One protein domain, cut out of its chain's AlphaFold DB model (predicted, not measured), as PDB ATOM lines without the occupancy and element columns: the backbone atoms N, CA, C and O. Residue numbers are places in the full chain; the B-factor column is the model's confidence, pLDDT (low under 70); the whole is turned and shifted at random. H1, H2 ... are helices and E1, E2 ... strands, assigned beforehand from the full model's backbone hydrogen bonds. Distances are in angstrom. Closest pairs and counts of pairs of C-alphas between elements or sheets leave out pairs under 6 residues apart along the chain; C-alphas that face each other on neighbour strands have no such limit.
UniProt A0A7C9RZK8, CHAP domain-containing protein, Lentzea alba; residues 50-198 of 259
ATOM      1  N   LYS A  50     -17.685  41.280  67.944       94.12
ATOM      2  CA  LYS A  50     -16.541  41.464  67.032       94.12
ATOM      3  C   LYS A  50     -15.234  41.332  67.811       94.12
ATOM      4  O   LYS A  50     -14.371  40.565  67.394       94.12
ATOM      5  N   THR A  51     -15.109  41.975  68.979       95.62
ATOM      6  CA  THR A  51     -13.945  41.772  69.859       95.62
ATOM      7  C   THR A  51     -13.816  40.309  70.271       95.62
ATOM      8  O   THR A  51     -12.725  39.752  70.211       95.62
ATOM      9  N   ARG A  52     -14.907  39.648  70.681       97.12
ATOM     10  CA  ARG A  52     -14.845  38.234  71.097       97.12
ATOM     11  C   ARG A  52     -14.387  37.324  69.968       97.12
ATOM     12  O   ARG A  52     -13.527  36.481  70.204       97.12
ATOM     13  N   ALA A  53     -14.903  37.523  68.757       97.69
ATOM     14  CA  ALA A  53     -14.432  36.814  67.572       97.69
ATOM     15  C   ALA A  53     -12.940  37.079  67.306       97.69
ATOM     16  O   ALA A  53     -12.206  36.143  66.998       97.69
ATOM     17  N   GLU A  54     -12.462  38.312  67.500       98.25
ATOM     18  CA  GLU A  54     -11.041  38.637  67.361       98.25
ATOM     19  C   GLU A  54     -10.174  37.954  68.431       98.25
ATOM     20  O   GLU A  54      -9.163  37.359  68.077       98.25
ATOM     21  N   ILE A  55     -10.577  37.933  69.710       98.69
ATOM     22  CA  ILE A  55      -9.862  37.202  70.780       98.69
ATOM     23  C   ILE A  55      -9.682  35.727  70.390       98.69
ATOM     24  O   ILE A  55      -8.585  35.179  70.508       98.69
ATOM     25  N   VAL A  56     -10.745  35.092  69.887       98.75
ATOM     26  CA  VAL A  56     -10.702  33.706  69.399       98.75
ATOM     27  C   VAL A  56      -9.743  33.574  68.214       98.75
ATOM     28  O   VAL A  56      -8.831  32.749  68.258       98.75
ATOM     29  N   ARG A  57      -9.873  34.439  67.199       98.56
ATOM     30  CA  ARG A  57      -9.022  34.447  65.998       98.56
ATOM     31  C   ARG A  57      -7.540  34.644  66.325       98.56
ATOM     32  O   ARG A  57      -6.686  34.044  65.672       98.56
ATOM     33  N   VAL A  58      -7.212  35.488  67.307       98.62
ATOM     34  CA  VAL A  58      -5.833  35.668  67.782       98.62
ATOM     35  C   VAL A  58      -5.331  34.392  68.453       98.62
ATOM     36  O   VAL A  58      -4.269  33.906  68.072       98.62
ATOM     37  N   ALA A  59      -6.088  33.818  69.393       98.69
ATOM     38  CA  ALA A  59      -5.678  32.607  70.103       98.69
ATOM     39  C   ALA A  59      -5.441  31.426  69.146       98.69
ATOM     40  O   ALA A  59      -4.392  30.784  69.190       98.69
ATOM     41  N   GLU A  60      -6.383  31.172  68.234       98.56
ATOM     42  CA  GLU A  60      -6.310  30.064  67.275       98.56
ATOM     43  C   GLU A  60      -5.175  30.239  66.256       98.56
ATOM     44  O   GLU A  60      -4.526  29.265  65.872       98.56
ATOM     45  N   ARG A  61      -4.861  31.480  65.856       98.44
ATOM     46  CA  ARG A  61      -3.721  31.773  64.975       98.44
ATOM     47  C   ARG A  61      -2.383  31.410  65.622       98.44
ATOM     48  O   ARG A  61      -1.499  30.885  64.939       98.44
ATOM     49  N   GLU A  62      -2.219  31.655  66.920       98.38
ATOM     50  CA  GLU A  62      -0.962  31.362  67.618       98.38
ATOM     51  C   GLU A  62      -0.703  29.855  67.817       98.38
ATOM     52  O   GLU A  62       0.452  29.473  67.982       98.38
ATOM     53  N   LEU A  63      -1.703  28.970  67.666       97.50
ATOM     54  CA  LEU A  63      -1.478  27.509  67.591       97.50
ATOM     55  C   LEU A  63      -0.559  27.108  66.425       97.50
ATOM     56  O   LEU A  63       0.131  26.088  66.482       97.50
ATOM     57  N   ASN A  64      -0.554  27.900  65.352       95.81
ATOM     58  CA  ASN A  64       0.198  27.625  64.130       95.81
ATOM     59  C   ASN A  64       1.325  28.632  63.869       95.81
ATOM     60  O   ASN A  64       2.061  28.474  62.894       95.81
ATOM     61  N   SER A  65       1.515  29.630  64.736       96.75
ATOM     62  CA  SER A  65       2.553  30.642  64.541       96.75
ATOM     63  C   SER A  65       3.962  30.098  64.799       96.75
ATOM     64  O   SER A  65       4.174  29.072  65.449       96.75
ATOM     65  N   LYS A  66       4.968  30.837  64.326       96.62
ATOM     66  CA  LYS A  66       6.382  30.597  64.667       96.62
ATOM     67  C   LYS A  66       6.716  30.905  66.137       96.62
ATOM     68  O   LYS A  66       7.816  30.602  66.576       96.62
ATOM     69  N   HIS A  67       5.801  31.539  66.874       96.06
ATOM     70  CA  HIS A  67       5.960  31.912  68.283       96.06
ATOM     71  C   HIS A  67       5.424  30.835  69.237       96.06
ATOM     72  O   HIS A  67       5.515  30.986  70.452       96.06
ATOM     73  N   LYS A  68       4.815  29.769  68.700       95.69
ATOM     74  CA  LYS A  68       4.055  28.782  69.472       95.69
ATOM     75  C   LYS A  68       4.874  27.908  70.419       95.69
ATOM     76  O   LYS A  68       4.255  27.199  71.193       95.69
ATOM     77  N   VAL A  69       6.204  27.904  70.343       96.12
ATOM     78  CA  VAL A  69       7.089  27.115  71.221       96.12
ATOM     79  C   VAL A  69       8.079  28.064  71.889       96.12
ATOM     80  O   VAL A  69       8.558  29.003  71.249       96.12
ATOM     81  N   GLU A  70       8.383  27.831  73.161       95.75
ATOM     82  CA  GLU A  70       9.441  28.555  73.865       95.75
ATOM     83  C   GLU A  70      10.853  28.126  73.430       95.75
ATOM     84  O   GLU A  70      11.083  27.039  72.898       95.75
ATOM     85  N   GLY A  71      11.825  28.999  73.686       93.81
ATOM     86  CA  GLY A  71      13.231  28.632  73.794       93.81
ATOM     87  C   GLY A  71      13.593  28.227  75.227       93.81
ATOM     88  O   GLY A  71      12.788  28.329  76.150       93.81
ATOM     89  N   ALA A  72      14.845  27.810  75.422       92.81
ATOM     90  CA  ALA A  72      15.345  27.326  76.709       92.81
ATOM     91  C   ALA A  72      15.023  28.266  77.891       92.81
ATOM     92  O   ALA A  72      15.098  29.487  77.761       92.81
ATOM     93  N   LYS A  73      14.762  27.679  79.069       91.88
ATOM     94  CA  LYS A  73      14.472  28.385  80.334       91.88
ATOM     95  C   LYS A  73      13.195  29.253  80.288       91.88
ATOM     96  O   LYS A  73      13.200  30.355  80.832       91.88
ATOM     97  N   ASN A  74      12.114  28.781  79.656       94.38
ATOM     98  CA  ASN A  74      10.867  29.533  79.448       94.38
ATOM     99  C   ASN A  74      11.034  30.856  78.661       94.38
ATOM    100  O   ASN A  74      10.201  31.764  78.753       94.38
ATOM    101  N   CYS A  75      12.109  31.014  77.878       97.19
ATOM    102  CA  CYS A  75      12.316  32.213  77.065       97.19
ATOM    103  C   CYS A  75      11.362  32.214  75.865       97.19
ATOM    104  O   CYS A  75      11.588  31.516  74.881       97.19
ATOM    105  N   ASN A  76      10.298  33.015  75.925       98.00
ATOM    106  CA  ASN A  76       9.201  32.972  74.958       98.00
ATOM    107  C   ASN A  76       8.845  34.364  74.392       98.00
ATOM    108  O   ASN A  76       9.202  35.418  74.931       98.00
ATOM    109  N   TYR A  77       8.119  34.359  73.272       98.50
ATOM    110  CA  TYR A  77       7.711  35.571  72.558       98.50
ATOM    111  C   TYR A  77       6.699  36.421  73.344       98.50
ATOM    112  O   TYR A  77       6.787  37.649  73.324       98.50
ATOM    113  N   TYR A  78       5.754  35.791  74.043       98.50
ATOM    114  CA  TYR A  78       4.621  36.467  74.678       98.50
ATOM    115  C   TYR A  78       5.058  37.271  75.904       98.50
ATOM    116  O   TYR A  78       4.747  38.457  75.983       98.50
ATOM    117  N   SER A  79       5.873  36.687  76.788       98.44
ATOM    118  CA  SER A  79       6.496  37.404  77.909       98.44
ATOM    119  C   SER A  79       7.328  38.588  77.416       98.44
ATOM    120  O   SER A  79       7.127  39.710  77.880       98.44
ATOM    121  N   SER A  80       8.143  38.389  76.373       98.00
ATOM    122  CA  SER A  80       8.911  39.473  75.739       98.00
ATOM    123  C   SER A  80       8.010  40.605  75.214       98.00
ATOM    124  O   SER A  80       8.327  41.782  75.383       98.00
ATOM    125  N   LYS A  81       6.860  40.281  74.601       97.88
ATOM    126  CA  LYS A  81       5.867  41.272  74.140       97.88
ATOM    127  C   LYS A  81       5.122  41.966  75.276       97.88
ATOM    128  O   LYS A  81       4.750  43.123  75.116       97.88
ATOM    129  N   MET A  82       4.951  41.302  76.413       97.62
ATOM    130  CA  MET A  82       4.372  41.865  77.635       97.62
ATOM    131  C   MET A  82       5.403  42.607  78.515       97.62
ATOM    132  O   MET A  82       5.094  42.964  79.658       97.62
ATOM    133  N   GLY A  83       6.618  42.848  78.003       97.19
ATOM    134  CA  GLY A  83       7.686  43.578  78.695       97.19
ATOM    135  C   GLY A  83       8.360  42.793  79.824       97.19
ATOM    136  O   GLY A  83       8.866  43.401  80.762       97.19
ATOM    137  N   GLN A  84       8.322  41.461  79.766       97.75
ATOM    138  CA  GLN A  84       8.817  40.552  80.802       97.75
ATOM    139  C   GLN A  84      10.035  39.750  80.325       97.75
ATOM    140  O   GLN A  84      10.294  39.625  79.126       97.75
ATOM    141  N   GLY A  85      10.775  39.186  81.282       96.31
ATOM    142  CA  GLY A  85      11.872  38.252  81.017       96.31
ATOM    143  C   GLY A  85      11.393  36.836  80.672       96.31
ATOM    144  O   GLY A  85      10.213  36.594  80.427       96.31
ATOM    145  N   CYS A  86      12.323  35.883  80.674       96.88
ATOM    146  CA  CYS A  86      12.005  34.464  80.513       96.88
ATOM    147  C   CYS A  86      11.355  33.918  81.794       96.88
ATOM    148  O   CYS A  86      11.978  33.944  82.854       96.88
ATOM    149  N   GLN A  87      10.111  33.451  81.694       95.31
ATOM    150  CA  GLN A  87       9.291  32.983  82.816       95.31
ATOM    151  C   GLN A  87       8.133  32.114  82.313       95.31
ATOM    152  O   GLN A  87       7.833  32.126  81.118       95.31
ATOM    153  N   ALA A  88       7.455  31.412  83.225       95.00
ATOM    154  CA  ALA A  88       6.188  30.746  82.930       95.00
ATOM    155  C   ALA A  88       5.166  31.749  82.354       95.00
ATOM    156  O   ALA A  88       5.029  32.868  82.849       95.00
ATOM    157  N   TRP A  89       4.481  31.375  81.272       97.75
ATOM    158  CA  TRP A  89       3.938  32.352  80.314       97.75
ATOM    159  C   TRP A  89       2.493  32.118  79.863       97.75
ATOM    160  O   TRP A  89       2.018  32.800  78.954       97.75
ATOM    161  N   CYS A  90       1.745  31.231  80.526       98.12
ATOM    162  CA  CYS A  90       0.307  31.048  80.271       98.12
ATOM    163  C   CYS A  90      -0.490  32.367  80.403       98.12
ATOM    164  O   CYS A  90      -1.299  32.723  79.538       98.12
ATOM    165  N   ALA A  91      -0.189  33.156  81.439       98.38
ATOM    166  CA  ALA A  91      -0.796  34.461  81.670       98.38
ATOM    167  C   ALA A  91      -0.333  35.514  80.655       98.38
ATOM    168  O   ALA A  91      -1.167  36.247  80.132       98.38
ATOM    169  N   ASP A  92       0.959  35.570  80.314       98.69
ATOM    170  CA  ASP A  92       1.465  36.512  79.304       98.69
ATOM    171  C   ASP A  92       0.913  36.215  77.902       98.69
ATOM    172  O   ASP A  92       0.600  37.148  77.164       98.69
ATOM    173  N   PHE A  93       0.709  34.940  77.554       98.81
ATOM    174  CA  PHE A  93      -0.029  34.542  76.355       98.81
ATOM    175  C   PHE A  93      -1.473  35.053  76.394       98.81
ATOM    176  O   PHE A  93      -1.906  35.741  75.475       98.81
ATOM    177  N   THR A  94      -2.207  34.786  77.477       98.81
ATOM    178  CA  THR A  94      -3.607  35.223  77.624       98.81
ATOM    179  C   THR A  94      -3.727  36.757  77.553       98.81
ATOM    180  O   THR A  94      -4.621  37.280  76.886       98.81
ATOM    181  N   ARG A  95      -2.774  37.491  78.150       98.62
ATOM    182  CA  ARG A  95      -2.659  38.959  78.059       98.62
ATOM    183  C   ARG A  95      -2.382  39.426  76.635       98.62
ATOM    184  O   ARG A  95      -3.054  40.340  76.170       98.62
ATOM    185  N   TYR A  96      -1.444  38.785  75.936       98.62
ATOM    186  CA  TYR A  96      -1.153  39.062  74.530       98.62
ATOM    187  C   TYR A  96      -2.394  38.871  73.651       98.62
ATOM    188  O   TYR A  96      -2.727  39.769  72.885       98.62
ATOM    189  N   VAL A  97      -3.123  37.759  73.790       98.81
ATOM    190  CA  VAL A  97      -4.341  37.514  72.999       98.81
ATOM    191  C   VAL A  97      -5.375  38.625  73.214       98.81
ATOM    192  O   VAL A  97      -5.910  39.162  72.244       98.81
ATOM    193  N   TRP A  98      -5.640  38.998  74.469       98.44
ATOM    194  CA  TRP A  98      -6.568  40.082  74.806       98.44
ATOM    195  C   TRP A  98      -6.109  41.446  74.263       98.44
ATOM    196  O   TRP A  98      -6.904  42.138  73.627       98.44
ATOM    197  N   ASP A  99      -4.841  41.822  74.449       97.81
ATOM    198  CA  ASP A  99      -4.284  43.091  73.957       97.81
ATOM    199  C   ASP A  99      -4.361  43.218  72.427       97.81
ATOM    200  O   ASP A  99      -4.848  44.224  71.906       97.81
ATOM    201  N   GLN A 100      -3.954  42.170  71.701       97.75
ATOM    202  CA  GLN A 100      -4.002  42.145  70.236       97.75
ATOM    203  C   GLN A 100      -5.432  42.201  69.687       97.75
ATOM    204  O   GLN A 100      -5.640  42.713  68.592       97.75
ATOM    205  N   ALA A 101      -6.414  41.716  70.452       96.69
ATOM    206  CA  ALA A 101      -7.830  41.832  70.123       96.69
ATOM    207  C   ALA A 101      -8.468  43.166  70.556       96.69
ATOM    208  O   ALA A 101      -9.679  43.339  70.430       96.69
ATOM    209  N   GLY A 102      -7.678  44.109  71.074       94.75
ATOM    210  CA  GLY A 102      -8.155  45.430  71.467       94.75
ATOM    211  C   GLY A 102      -8.694  45.528  72.893       94.75
ATOM    212  O   GLY A 102      -9.198  46.584  73.259       94.75
ATOM    213  N   VAL A 103      -8.604  44.486  73.724       94.94
ATOM    214  CA  VAL A 103      -9.097  44.514  75.115       94.94
ATOM    215  C   VAL A 103      -8.187  45.368  76.003       94.94
ATOM    216  O   VAL A 103      -6.961  45.336  75.894       94.94
ATOM    217  N   LYS A 104      -8.771  46.102  76.957       91.81
ATOM    218  CA  LYS A 104      -8.013  46.773  78.019       91.81
ATOM    219  C   LYS A 104      -7.493  45.750  79.041       91.81
ATOM    220  O   LYS A 104      -8.224  45.321  79.928       91.81
ATOM    221  N   ILE A 105      -6.199  45.427  78.970       94.94
ATOM    222  CA  ILE A 105      -5.534  44.465  79.877       94.94
ATOM    223  C   ILE A 105      -5.103  45.044  81.245       94.94
ATOM    224  O   ILE A 105      -4.432  44.365  82.023       94.94
ATOM    225  N   THR A 106      -5.460  46.292  81.573       94.06
ATOM    226  CA  THR A 106      -5.155  46.904  82.882       94.06
ATOM    227  C   THR A 106      -5.729  46.063  84.027       94.06
ATOM    228  O   THR A 106      -6.907  45.723  84.005       94.06
ATOM    229  N   GLY A 107      -4.910  45.749  85.034       93.81
ATOM    230  CA  GLY A 107      -5.286  44.864  86.148       93.81
ATOM    231  C   GLY A 107      -4.901  43.391  85.950       93.81
ATOM    232  O   GLY A 107      -5.027  42.611  86.888       93.81
ATOM    233  N   THR A 108      -4.380  43.017  84.776       97.69
ATOM    234  CA  THR A 108      -3.733  41.712  84.539       97.69
ATOM    235  C   THR A 108      -2.207  41.821  84.638       97.69
ATOM    236  O   THR A 108      -1.625  42.873  84.363       97.69
ATOM    237  N   ASN A 109      -1.545  40.726  85.008       97.75
ATOM    238  CA  ASN A 109      -0.089  40.583  85.028       97.75
ATOM    239  C   ASN A 109       0.306  39.122  84.723       97.75
ATOM    240  O   ASN A 109      -0.544  38.306  84.376       97.75
ATOM    241  N   SER A 110       1.590  38.786  84.830       97.12
ATOM    242  CA  SER A 110       2.117  37.462  84.469       97.12
ATOM    243  C   SER A 110       1.717  36.306  85.403       97.12
ATOM    244  O   SER A 110       2.086  35.169  85.137       97.12
ATOM    245  N   GLY A 111       0.947  36.553  86.470       96.06
ATOM    246  CA  GLY A 111       0.326  35.504  87.281       96.06
ATOM    247  C   GLY A 111      -1.105  35.193  86.831       96.06
ATOM    248  O   GLY A 111      -1.914  36.110  86.656       96.06
ATOM    249  N   ALA A 112      -1.460  33.909  86.715       96.56
ATOM    250  CA  ALA A 112      -2.802  33.456  86.321       96.56
ATOM    251  C   ALA A 112      -3.920  34.017  87.227       96.56
ATOM    252  O   ALA A 112      -4.926  34.529  86.728       96.56
ATOM    253  N   LYS A 113      -3.692  34.060  88.548       95.88
ATOM    254  CA  LYS A 113      -4.569  34.711  89.544       95.88
ATOM    255  C   LYS A 113      -4.966  36.156  89.208       95.88
ATOM    256  O   LYS A 113      -6.039  36.604  89.618       95.88
ATOM    257  N   SER A 114      -4.165  36.896  88.435       97.62
ATOM    258  CA  SER A 114      -4.519  38.267  88.041       97.62
ATOM    259  C   SER A 114      -5.793  38.341  87.192       97.62
ATOM    260  O   SER A 114      -6.514  39.330  87.283       97.62
ATOM    261  N   PHE A 115      -6.148  37.281  86.457       98.25
ATOM    262  CA  PHE A 115      -7.398  37.221  85.693       98.25
ATOM    263  C   PHE A 115      -8.631  37.098  86.594       98.25
ATOM    264  O   PHE A 115      -9.650  37.738  86.327       98.25
ATOM    265  N   ARG A 116      -8.529  36.372  87.714       97.56
ATOM    266  CA  ARG A 116      -9.565  36.367  88.755       97.56
ATOM    267  C   ARG A 116      -9.701  37.740  89.406       97.56
ATOM    268  O   ARG A 116     -10.815  38.247  89.503       97.56
ATOM    269  N   SER A 117      -8.590  38.374  89.789       97.19
ATOM    270  CA  SER A 117      -8.601  39.737  90.346       97.19
ATOM    271  C   SER A 117      -9.212  40.755  89.375       97.19
ATOM    272  O   SER A 117     -10.071  41.540  89.770       97.19
ATOM    273  N   TYR A 118      -8.841  40.692  88.092       97.00
ATOM    274  CA  TYR A 118      -9.429  41.485  87.011       97.00
ATOM    275  C   TYR A 118     -10.942  41.252  86.897       97.00
ATOM    276  O   TYR A 118     -11.711  42.212  86.861       97.00
ATOM    277  N   GLY A 119     -11.385  39.991  86.877       96.75
ATOM    278  CA  GLY A 119     -12.804  39.652  86.787       96.75
ATOM    279  C   GLY A 119     -13.604  40.146  87.993       96.75
ATOM    280  O   GLY A 119     -14.734  40.602  87.835       96.75
ATOM    281  N   MET A 120     -13.030  40.085  89.197       96.56
ATOM    282  CA  MET A 120     -13.663  40.597  90.416       96.56
ATOM    283  C   MET A 120     -13.786  42.125  90.375       96.56
ATOM    284  O   MET A 120     -14.876  42.651  90.590       96.56
ATOM    285  N   ALA A 121     -12.704  42.833  90.031       95.69
ATOM    286  CA  ALA A 121     -12.683  44.295  89.947       95.69
ATOM    287  C   ALA A 121     -13.672  44.848  88.902       95.69
ATOM    288  O   ALA A 121     -14.332  45.854  89.146       95.69
ATOM    289  N   ASN A 122     -13.820  44.160  87.766       94.50
ATOM    290  CA  ASN A 122     -14.740  44.540  86.689       94.50
ATOM    291  C   ASN A 122     -16.136  43.887  86.803       94.50
ATOM    292  O   ASN A 122     -16.932  43.965  85.872       94.50
ATOM    293  N   LYS A 123     -16.450  43.217  87.924       95.38
ATOM    294  CA  LYS A 123     -17.732  42.515  88.165       95.38
ATOM    295  C   LYS A 123     -18.102  41.468  87.089       95.38
ATOM    296  O   LYS A 123     -19.273  41.144  86.908       95.38
ATOM    297  N   THR A 124     -17.113  40.900  86.395       96.50
ATOM    298  CA  THR A 124     -17.287  39.872  85.349       96.50
ATOM    299  C   THR A 124     -16.872  38.458  85.753       96.50
ATOM    300  O   THR A 124     -17.005  37.530  84.947       96.50
ATOM    301  N   TRP A 125     -16.378  38.273  86.980       97.62
ATOM    302  CA  TRP A 125     -15.954  36.972  87.490       97.62
ATOM    303  C   TRP A 125     -17.110  35.974  87.618       97.62
ATOM    304  O   TRP A 125     -18.138  36.239  88.243       97.62
ATOM    305  N   LYS A 126     -16.904  34.779  87.068       97.69
ATOM    306  CA  LYS A 126     -17.798  33.623  87.155       97.69
ATOM    307  C   LYS A 126     -17.086  32.545  87.968       97.69
ATOM    308  O   LYS A 126     -16.228  31.851  87.433       97.69
ATOM    309  N   LYS A 127     -17.405  32.427  89.258       97.06
ATOM    310  CA  LYS A 127     -16.764  31.450  90.155       97.06
ATOM    311  C   LYS A 127     -17.168  30.010  89.805       97.06
ATOM    312  O   LYS A 127     -18.351  29.729  89.609       97.06
ATOM    313  N   GLY A 128     -16.196  29.103  89.839       95.69
ATOM    314  CA  GLY A 128     -16.372  27.665  89.650       95.69
ATOM    315  C   GLY A 128     -16.536  27.243  88.190       95.69
ATOM    316  O   GLY A 128     -16.568  28.053  87.270       95.69
ATOM    317  N   SER A 129     -16.687  25.940  87.985       96.44
ATOM    318  CA  SER A 129     -16.672  25.271  86.678       96.44
ATOM    319  C   SER A 129     -17.910  25.483  85.791       96.44
ATOM    320  O   SER A 129     -17.965  24.951  84.684       96.44
ATOM    321  N   SER A 130     -18.917  26.257  86.216       97.31
ATOM    322  CA  SER A 130     -20.182  26.373  85.473       97.31
ATOM    323  C   SER A 130     -20.046  27.150  84.158       97.31
ATOM    324  O   SER A 130     -19.796  28.354  84.152       97.31
ATOM    325  N   THR A 131     -20.319  26.490  83.031       97.38
ATOM    326  CA  THR A 131     -20.191  27.089  81.691       97.38
ATOM    327  C   THR A 131     -21.418  27.877  81.221       97.38
ATOM    328  O   THR A 131     -21.349  28.560  80.203       97.38
ATOM    329  N   LYS A 132     -22.522  27.898  81.991       95.75
ATOM    330  CA  LYS A 132     -23.809  28.534  81.616       95.75
ATOM    331  C   LYS A 132     -23.720  30.017  81.213       95.75
ATOM    332  O   LYS A 132     -24.570  30.491  80.468       95.75
ATOM    333  N   LYS A 133     -22.747  30.763  81.747       95.12
ATOM    334  CA  LYS A 133     -22.532  32.201  81.472       95.12
ATOM    335  C   LYS A 133     -21.191  32.487  80.780       95.12
ATOM    336  O   LYS A 133     -20.803  33.653  80.667       95.12
ATOM    337  N   VAL A 134     -20.466  31.442  80.381       97.44
ATOM    338  CA  VAL A 134     -19.159  31.537  79.718       97.44
ATOM    339  C   VAL A 134     -19.376  31.804  78.236       97.44
ATOM    340  O   VAL A 134     -20.282  31.246  77.619       97.44
ATOM    341  N   LYS A 135     -18.556  32.682  77.669       97.56
ATOM    342  CA  LYS A 135     -18.574  33.033  76.249       97.56
ATOM    343  C   LYS A 135     -17.176  32.849  75.656       97.56
ATOM    344  O   LYS A 135     -16.194  33.026  76.377       97.56
ATOM    345  N   PRO A 136     -17.056  32.574  74.346       98.56
ATOM    346  CA  PRO A 136     -15.782  32.700  73.654       98.56
ATOM    347  C   PRO A 136     -15.117  34.059  73.927       98.56
ATOM    348  O   PRO A 136     -15.787  35.096  74.048       98.56
ATOM    349  N   GLY A 137     -13.799  34.026  74.092       98.44
ATOM    350  CA  GLY A 137     -12.961  35.148  74.507       98.44
ATOM    351  C   GLY A 137     -12.868  35.388  76.021       98.44
ATOM    352  O   GLY A 137     -12.040  36.196  76.440       98.44
ATOM    353  N   ASP A 138     -13.660  34.696  76.850       98.75
ATOM    354  CA  ASP A 138     -13.450  34.686  78.304       98.75
ATOM    355  C   ASP A 138     -12.118  33.984  78.647       98.75
ATOM    356  O   ASP A 138     -11.763  32.969  78.039       98.75
ATOM    357  N   ALA A 139     -11.398  34.499  79.644       98.69
ATOM    358  CA  ALA A 139     -10.249  33.809  80.225       98.69
ATOM    359  C   ALA A 139     -10.747  32.787  81.254       98.69
ATOM    360  O   ALA A 139     -11.591  33.121  82.087       98.69
ATOM    361  N   VAL A 140     -10.231  31.561  81.203       98.69
ATOM    362  CA  VAL A 140     -10.516  30.469  82.147       98.69
ATOM    363  C   VAL A 140      -9.278  30.196  82.990       98.69
ATOM    364  O   VAL A 140      -8.191  30.038  82.435       98.69
ATOM    365  N   THR A 141      -9.436  30.139  84.311       97.75
ATOM    366  CA  THR A 141      -8.348  29.843  85.255       97.75
ATOM    367  C   THR A 141      -8.530  28.481  85.912       97.75
ATOM    368  O   THR A 141      -9.645  27.960  86.036       97.75
ATOM    369  N   TYR A 142      -7.412  27.921  86.354       95.19
ATOM    370  CA  TYR A 142      -7.321  26.589  86.932       95.19
ATOM    371  C   TYR A 142      -6.486  26.609  88.205       95.19
ATOM    372  O   TYR A 142      -5.621  27.470  88.373       95.19
ATOM    373  N   ARG A 143      -6.721  25.604  89.046       91.12
ATOM    374  CA  ARG A 143      -5.820  25.195  90.118       91.12
ATOM    375  C   ARG A 143      -5.353  23.775  89.824       91.12
ATOM    376  O   ARG A 143      -6.000  22.817  90.237       91.12
ATOM    377  N   LEU A 144      -4.325  23.656  88.993       83.56
ATOM    378  CA  LEU A 144      -3.744  22.382  88.587       83.56
ATOM    379  C   LEU A 144      -2.807  21.819  89.662       83.56
ATOM    380  O   LEU A 144      -2.795  20.604  89.855       83.56
ATOM    381  N   ASP A 145      -2.111  22.697  90.390       75.12
ATOM    382  CA  ASP A 145      -1.299  22.359  91.552       75.12
ATOM    383  C   ASP A 145      -2.096  22.525  92.849       75.12
ATOM    384  O   ASP A 145      -2.723  23.543  93.154       75.12
ATOM    385  N   ASN A 146      -2.049  21.490  93.680       55.91
ATOM    386  CA  ASN A 146      -2.931  21.359  94.834       55.91
ATOM    387  C   ASN A 146      -2.413  22.022  96.126       55.91
ATOM    388  O   ASN A 146      -3.085  21.915  97.153       55.91
ATOM    389  N   LYS A 147      -1.271  22.733  96.103       56.28
ATOM    390  CA  LYS A 147      -0.525  23.092  97.333       56.28
ATOM    391  C   LYS A 147      -0.403  24.598  97.605       56.28
ATOM    392  O   LYS A 147      -0.973  25.041  98.597       56.28
ATOM    393  N   ASP A 148       0.208  25.392  96.720       58.00
ATOM    394  CA  ASP A 148       0.679  26.744  97.107       58.00
ATOM    395  C   ASP A 148      -0.034  27.944  96.448       58.00
ATOM    396  O   ASP A 148       0.091  29.074  96.927       58.00
ATOM    397  N   PHE A 149      -0.823  27.740  95.385       61.12
ATOM    398  CA  PHE A 149      -1.505  28.827  94.667       61.12
ATOM    399  C   PHE A 149      -3.005  28.554  94.469       61.12
ATOM    400  O   PHE A 149      -3.442  27.414  94.332       61.12
ATOM    401  N   GLU A 150      -3.820  29.619  94.488       72.06
ATOM    402  CA  GLU A 150      -5.271  29.519  94.243       72.06
ATOM    403  C   GLU A 150      -5.618  29.359  92.759       72.06
ATOM    404  O   GLU A 150      -6.622  28.730  92.449       72.06
ATOM    405  N   ASP A 151      -4.829  29.976  91.877       83.56
ATOM    406  CA  ASP A 151      -5.013  30.009  90.428       83.56
ATOM    407  C   ASP A 151      -3.610  30.019  89.783       83.56
ATOM    408  O   ASP A 151      -2.915  31.042  89.835       83.56
ATOM    409  N   ASP A 152      -3.178  28.887  89.225       89.75
ATOM    410  CA  ASP A 152      -1.811  28.650  88.716       89.75
ATOM    411  C   ASP A 152      -1.714  28.688  87.184       89.75
ATOM    412  O   ASP A 152      -0.707  29.139  86.634       89.75
ATOM    413  N   HIS A 153      -2.783  28.308  86.486       96.06
ATOM    414  CA  HIS A 153      -2.847  28.291  85.030       96.06
ATOM    415  C   HIS A 153      -4.039  29.097  84.507       96.06
ATOM    416  O   HIS A 153      -5.084  29.213  85.154       96.06
ATOM    417  N   VAL A 154      -3.896  29.658  83.306       98.38
ATOM    418  CA  VAL A 154      -4.946  30.420  82.619       98.38
ATOM    419  C   VAL A 154      -4.864  30.211  81.111       98.38
ATOM    420  O   VAL A 154      -3.770  30.123  80.564       98.38
ATOM    421  N   GLY A 155      -6.017  30.154  80.443       98.56
ATOM    422  CA  GLY A 155      -6.119  30.122  78.984       98.56
ATOM    423  C   GLY A 155      -7.346  30.872  78.464       98.56
ATOM    424  O   GLY A 155      -8.162  31.378  79.233       98.56
ATOM    425  N   ILE A 156      -7.498  30.920  77.143       98.88
ATOM    426  CA  ILE A 156      -8.607  31.572  76.437       98.88
ATOM    427  C   ILE A 156      -9.636  30.521  76.024       98.88
ATOM    428  O   ILE A 156      -9.307  29.578  75.302       98.88
ATOM    429  N   VAL A 157     -10.898  30.699  76.420       98.81
ATOM    430  CA  VAL A 157     -12.011  29.894  75.898       98.81
ATOM    431  C   VAL A 157     -12.266  30.295  74.445       98.81
ATOM    432  O   VAL A 157     -12.738  31.401  74.181       98.81
ATOM    433  N   THR A 158     -11.993  29.401  73.493       98.81
ATOM    434  CA  THR A 158     -12.288  29.630  72.068       98.81
ATOM    435  C   THR A 158     -13.672  29.131  71.668       98.81
ATOM    436  O   THR A 158     -14.305  29.696  70.778       98.81
ATOM    437  N   LYS A 159     -14.205  28.126  72.374       98.50
ATOM    438  CA  LYS A 159     -15.532  27.556  72.101       98.50
ATOM    439  C   LYS A 159     -16.224  27.092  73.376       98.50
ATOM    440  O   LYS A 159     -15.586  26.523  74.256       98.50
ATOM    441  N   VAL A 160     -17.543  27.260  73.414       97.81
ATOM    442  CA  VAL A 160     -18.457  26.573  74.339       97.81
ATOM    443  C   VAL A 160     -19.476  25.836  73.473       97.81
ATOM    444  O   VAL A 160     -20.069  26.453  72.589       97.81
ATOM    445  N   ASP A 161     -19.651  24.527  73.658       96.62
ATOM    446  CA  ASP A 161     -20.638  23.751  72.893       96.62
ATOM    447  C   ASP A 161     -21.990  23.605  73.620       96.62
ATOM    448  O   ASP A 161     -22.142  23.976  74.783       96.62
ATOM    449  N   LYS A 162     -22.995  23.044  72.930       94.56
ATOM    450  CA  LYS A 162     -24.355  22.851  73.474       94.56
ATOM    451  C   LYS A 162     -24.412  21.948  74.720       94.56
ATOM    452  O   LYS A 162     -25.402  21.994  75.439       94.56
ATOM    453  N   LYS A 163     -23.384  21.128  74.971       94.38
ATOM    454  CA  LYS A 163     -23.255  20.272  76.163       94.38
ATOM    455  C   LYS A 163     -22.454  20.959  77.282       94.38
ATOM    456  O   LYS A 163     -22.225  20.355  78.322       94.38
ATOM    457  N   GLY A 164     -22.029  22.208  77.079       95.19
ATOM    458  CA  GLY A 164     -21.209  22.963  78.021       95.19
ATOM    459  C   GLY A 164     -19.727  22.580  78.005       95.19
ATOM    460  O   GLY A 164     -19.011  23.004  78.910       95.19
ATOM    461  N   ARG A 165     -19.265  21.810  77.008       97.50
ATOM    462  CA  ARG A 165     -17.843  21.473  76.827       97.50
ATOM    463  C   ARG A 165     -17.086  22.679  76.291       97.50
ATOM    464  O   ARG A 165     -17.637  23.458  75.511       97.50
ATOM    465  N   LEU A 166     -15.821  22.807  76.678       98.25
ATOM    466  CA  LEU A 166     -14.976  23.935  76.285       98.25
ATOM    467  C   LEU A 166     -13.908  23.504  75.285       98.25
ATOM    468  O   LEU A 166     -13.298  22.451  75.455       98.25
ATOM    469  N   THR A 167     -13.616  24.359  74.309       98.56
ATOM    470  CA  THR A 167     -12.293  24.392  73.673       98.56
ATOM    471  C   THR A 167     -11.530  25.563  74.270       98.56
ATOM    472  O   THR A 167     -12.062  26.673  74.351       98.56
ATOM    473  N   VAL A 168     -10.303  25.307  74.713       98.62
ATOM    474  CA  VAL A 168      -9.424  26.292  75.345       98.62
ATOM    475  C   VAL A 168      -8.083  26.280  74.630       98.62
ATOM    476  O   VAL A 168      -7.529  25.209  74.383       98.62
ATOM    477  N   VAL A 169      -7.556  27.464  74.329       98.81
ATOM    478  CA  VAL A 169      -6.181  27.652  73.858       98.81
ATOM    479  C   VAL A 169      -5.383  28.336  74.960       98.81
ATOM    480  O   VAL A 169      -5.817  29.351  75.503       98.81
ATOM    481  N   SER A 170      -4.230  27.775  75.307       98.25
ATOM    482  CA  SER A 170      -3.355  28.280  76.367       98.25
ATOM    483  C   SER A 170      -1.899  28.282  75.915       98.25
ATOM    484  O   SER A 170      -1.548  27.559  74.985       98.25
ATOM    485  N   GLY A 171      -1.075  29.111  76.553       97.69
ATOM    486  CA  GLY A 171       0.382  29.096  76.432       97.69
ATOM    487  C   GLY A 171       1.021  28.292  77.566       97.69
ATOM    488  O   GLY A 171       0.380  28.071  78.592       97.69
ATOM    489  N   ASN A 172       2.295  27.913  77.417       95.88
ATOM    490  CA  ASN A 172       3.047  27.155  78.431       95.88
ATOM    491  C   ASN A 172       2.301  25.864  78.845       95.88
ATOM    492  O   ASN A 172       2.144  25.569  80.027       95.88
ATOM    493  N   SER A 173       1.737  25.151  77.862       90.06
ATOM    494  CA  SER A 173       0.773  24.063  78.077       90.06
ATOM    495  C   SER A 173       0.945  22.902  77.088       90.06
ATOM    496  O   SER A 173       1.743  22.946  76.156       90.06
ATOM    497  N   GLY A 174       0.155  21.835  77.258       85.25
ATOM    498  CA  GLY A 174       0.288  20.586  76.494       85.25
ATOM    499  C   GLY A 174       1.323  19.634  77.102       85.25
ATOM    500  O   GLY A 174       1.898  19.925  78.139       85.25
ATOM    501  N   THR A 175       1.576  18.491  76.462       83.81
ATOM    502  CA  THR A 175       2.336  17.365  77.055       83.81
ATOM    503  C   THR A 175       3.772  17.695  77.483       83.81
ATOM    504  O   THR A 175       4.320  17.010  78.337       83.81
ATOM    505  N   LYS A 176       4.391  18.726  76.897       84.88
ATOM    506  CA  LYS A 176       5.731  19.211  77.276       84.88
ATOM    507  C   LYS A 176       5.712  20.564  78.002       84.88
ATOM    508  O   LYS A 176       6.775  21.086  78.306       84.88
ATOM    509  N   SER A 177       4.528  21.152  78.203       90.88
ATOM    510  CA  SER A 177       4.301  22.485  78.788       90.88
ATOM    511  C   SER A 177       5.131  23.632  78.177       90.88
ATOM    512  O   SER A 177       5.236  24.711  78.744       90.88
ATOM    513  N   ASP A 178       5.654  23.443  76.964       95.31
ATOM    514  CA  ASP A 178       6.624  24.301  76.263       95.31
ATOM    515  C   ASP A 178       5.991  25.137  75.132       95.31
ATOM    516  O   ASP A 178       6.694  25.752  74.327       95.31
ATOM    517  N   ARG A 179       4.657  25.113  74.991       97.62
ATOM    518  CA  ARG A 179       3.980  25.593  73.776       97.62
ATOM    519  C   ARG A 179       2.608  26.218  73.995       97.62
ATOM    520  O   ARG A 179       1.982  26.039  75.034       97.62
ATOM    521  N   VAL A 180       2.128  26.895  72.953       98.38
ATOM    522  CA  VAL A 180       0.707  27.174  72.759       98.38
ATOM    523  C   VAL A 180       0.034  25.867  72.358       98.38
ATOM    524  O   VAL A 180       0.445  25.228  71.385       98.38
ATOM    525  N   SER A 181      -0.981  25.445  73.104       97.94
ATOM    526  CA  SER A 181      -1.738  24.228  72.814       97.94
ATOM    527  C   SER A 181      -3.241  24.447  72.934       97.94
ATOM    528  O   SER A 181      -3.713  25.360  73.612       97.94
ATOM    529  N   GLN A 182      -4.000  23.592  72.248       97.75
ATOM    530  CA  GLN A 182      -5.452  23.533  72.351       97.75
ATOM    531  C   GLN A 182      -5.853  22.300  73.159       97.75
ATOM    532  O   GLN A 182      -5.394  21.195  72.869       97.75
ATOM    533  N   ARG A 183      -6.769  22.471  74.113       95.56
ATOM    534  CA  ARG A 183      -7.406  21.380  74.856       95.56
ATOM    535  C   ARG A 183      -8.921  21.452  74.703       95.56
ATOM    536  O   ARG A 183      -9.512  22.527  74.789       95.56
ATOM    537  N   VAL A 184      -9.552  20.294  74.520       95.00
ATOM    538  CA  VAL A 184     -11.000  20.138  74.696       95.00
ATOM    539  C   VAL A 184     -11.255  19.624  76.110       95.00
ATOM    540  O   VAL A 184     -10.643  18.649  76.544       95.00
ATOM    541  N   ILE A 185     -12.148  20.289  76.835       93.38
ATOM    542  CA  ILE A 185     -12.551  19.937  78.194       93.38
ATOM    543  C   ILE A 185     -13.940  19.311  78.120       93.38
ATOM    544  O   ILE A 185     -14.926  19.996  77.835       93.38
ATOM    545  N   LEU A 186     -13.992  17.992  78.334       91.69
ATOM    546  CA  LEU A 186     -15.211  17.188  78.218       91.69
ATOM    547  C   LEU A 186     -16.153  17.359  79.416       91.69
ATOM    548  O   LEU A 186     -17.362  17.421  79.213       91.69
ATOM    549  N   ASP A 187     -15.609  17.493  80.627       92.19
ATOM    550  CA  ASP A 187     -16.355  17.916  81.813       92.19
ATOM    551  C   ASP A 187     -15.595  19.051  82.527       92.19
ATOM    552  O   ASP A 187     -14.537  18.820  83.115       92.19
ATOM    553  N   PRO A 188     -16.112  20.292  82.495       91.38
ATOM    554  CA  PRO A 188     -15.561  21.407  83.258       91.38
ATOM    555  C   PRO A 188     -15.445  21.147  84.769       91.38
ATOM    556  O   PRO A 188     -14.603  21.767  85.420       91.38
ATOM    557  N   LYS A 189     -16.271  20.262  85.350       90.38
ATOM    558  CA  LYS A 189     -16.282  19.988  86.798       90.38
ATOM    559  C   LYS A 189     -15.045  19.235  87.274       90.38
ATOM    560  O   LYS A 189     -14.577  19.508  88.373       90.38
ATOM    561  N   THR A 190     -14.515  18.327  86.459       89.19
ATOM    562  CA  THR A 190     -13.316  17.531  86.777       89.19
ATOM    563  C   THR A 190     -12.022  18.199  86.311       89.19
ATOM    564  O   THR A 190     -10.935  17.796  86.711       89.19
ATOM    565  N   ALA A 191     -12.117  19.268  85.517       90.00
ATOM    566  CA  ALA A 191     -10.977  19.974  84.935       90.00
ATOM    567  C   ALA A 191     -10.257  20.959  85.879       90.00
ATOM    568  O   ALA A 191      -9.456  21.756  85.403       90.00
ATOM    569  N   GLN A 192     -10.547  20.942  87.185       93.50
ATOM    570  CA  GLN A 192      -9.959  21.842  88.198       93.50
ATOM    571  C   GLN A 192     -10.124  23.352  87.892       93.50
ATOM    572  O   GLN A 192      -9.295  24.179  88.274       93.50
ATOM    573  N   ILE A 193     -11.210  23.723  87.199       95.38
ATOM    574  CA  ILE A 193     -11.527  25.119  86.861       95.38
ATOM    575  C   ILE A 193     -11.990  25.878  88.106       95.38
ATOM    576  O   ILE A 193     -12.996  25.531  88.731       95.38
ATOM    577  N   THR A 194     -11.302  26.975  88.410       96.31
ATOM    578  CA  THR A 194     -11.621  27.873  89.531       96.31
ATOM    579  C   THR A 194     -12.611  28.968  89.138       96.31
ATOM    580  O   THR A 194     -13.395  29.427  89.976       96.31
ATOM    581  N   GLY A 195     -12.634  29.351  87.858       97.88
ATOM    582  CA  GLY A 195     -13.639  30.237  87.286       97.88
ATOM    583  C   GLY A 195     -13.236  30.864  85.954       97.88
ATOM    584  O   GLY A 195     -12.313  30.413  85.273       97.88
ATOM    585  N   TYR A 196     -13.973  31.913  85.581       98.56
ATOM    586  CA  TYR A 196     -13.819  32.611  84.307       98.56
ATOM    587  C   TYR A 196     -13.939  34.126  84.474       98.56
ATOM    588  O   TYR A 196     -14.838  34.609  85.165       98.56
ATOM    589  N   ALA A 197     -13.111  34.887  83.763       98.12
ATOM    590  CA  ALA A 197     -13.212  36.339  83.660       98.12
ATOM    591  C   ALA A 197     -13.646  36.739  82.245       98.12
ATOM    592  O   ALA A 197     -12.967  36.408  81.269       98.12
ATOM    593  N   SER A 198     -14.759  37.474  82.116       97.75
ATOM    594  CA  SER A 198     -15.070  38.114  80.832       97.75
ATOM    595  C   SER A 198     -14.261  39.400  80.655       97.75
ATOM    596  O   SER A 198     -14.242  40.217  81.581       97.75
TER     597      SER A 198
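What this domain is: This is residues 50 to 198 of the 259 residues of the protein "CHAP domain-containing protein" of Lentzea alba (UniProt A0A7C9RZK8). A strongly twisted sheet of six strands has helices H1, H3 and H4 over one face, two layers in all: H3 along E3 and E4, H1 across the strands beside it, and H4 over the other end of the sheet, at E6 and E2. The short helix H2 packs on H3 and is off the sheet, and the long link from H1 to H2 swings out far from the middle. The printed part has 149 residues, with four named helices and then six named strands along the chain; the sheet's order is E1, E6, E2, E3, E4, E5, antiparallel throughout, and E2, E3, E4 and E5 form a meander, each strand the antiparallel neighbour of the one before. The class is mixed, helices and strands, with under half of the residues in named elements. The whole is compact, with a radius of gyration of the C-alphas of 13.8 A and spans of 39 by 38 by 29 A.

How they stand to each other: The inner strands E2, residues 139 to 142, and E3, residues 153 to 160, form a hairpin; N 140 and O 155 are 2.9 A apart, within hydrogen-bond range. E3 bends by 58 degrees at residue 156, and its pairing is staggered: residues 153 to 156 pair with E2, residues 156 to 160 with E4, residues 166 to 173. E3 and E4 are a hairpin too, with N 156 and O 169 at 2.8 A. E4 bends by 55 degrees at residue 170 and forms a hairpin with the edge strand E5, residues 179 to 185, where N 183 and O 168 are 2.9 A apart. On the other side of E2 comes E6, residues 193 to 197, with N 141 and O 195 at 3.0 A. The edge strand E1, residues 125 to 127, is the antiparallel neighbour of E6, with N 126 and O 196 at 2.8 A, within hydrogen-bond range. H3, residues 90 to 100, is on the sheet at a height of 8.5 A, over E3 and E4; it runs along the strands, at 1 degree to E3 on the local plane. Its closest C-alphas to E4 are those of Cys 90 and Gly 171, 4.3 A apart. H1, residues 50 to 62, is on the same face at a height of 9.5 A, over E3 and only just over E4 and E5, with 3 C-alphas falling on each of these two; it runs across the strands, at 65 degrees to E3 on the local plane. With residues 55 to 59 alone H1 touches H3, at a steep tilt of 51 degrees, opposite ways; the closest C-alphas are those of Val 58 and Val 97, 5.7 A apart. H4, residues 113 to 121, has a height of 8.0 A over the sheet, over E6 and only just over E2, on which 3 of its C-alphas fall; it runs slantwise to the strands, at 49 degrees to E6 on the local plane. H3 and H4 are near each other. H2, residues 77 to 81, is not on the sheet but touches H3, with the C-alphas of Ser 79 and Asp 92 at 5.3 A. In H1, H2, H3 and H4 every O i to N i+4 pair is within hydrogen-bond range.

Where its parts are: H1, residues 50 to 62, begins at C-alpha 50 (-16.541, 41.464, 67.032) and is 18.6 A long. H2, residues 77 to 81, is the shortest helix; H3, residues 90 to 100, spans 15.6 A and H4, residues 113 to 121, 12.6 A. E1 holds residues 125 to 127 and E2 residues 139 to 142. E3, residues 153 to 160, is 19.0 A long from C-alpha 153 (-2.847, 28.291, 85.030). E4, residues 166 to 173, spans 15.9 A and E5, residues 179 to 185, 18.0 A. E6, residues 193 to 197, ends at C-alpha 197 (-13.212, 36.339, 83.660).

The domain as a whole: The C-alphas farthest apart are those of Ala 72 and Lys 162, at 40.1 A. The printed part has no cut. The links H1 to H2, H3 to H4 and E1 to E2 are long. The mean pLDDT of the printed part is 94.8; residues 146 to 149, between E2 and E3, are under 70.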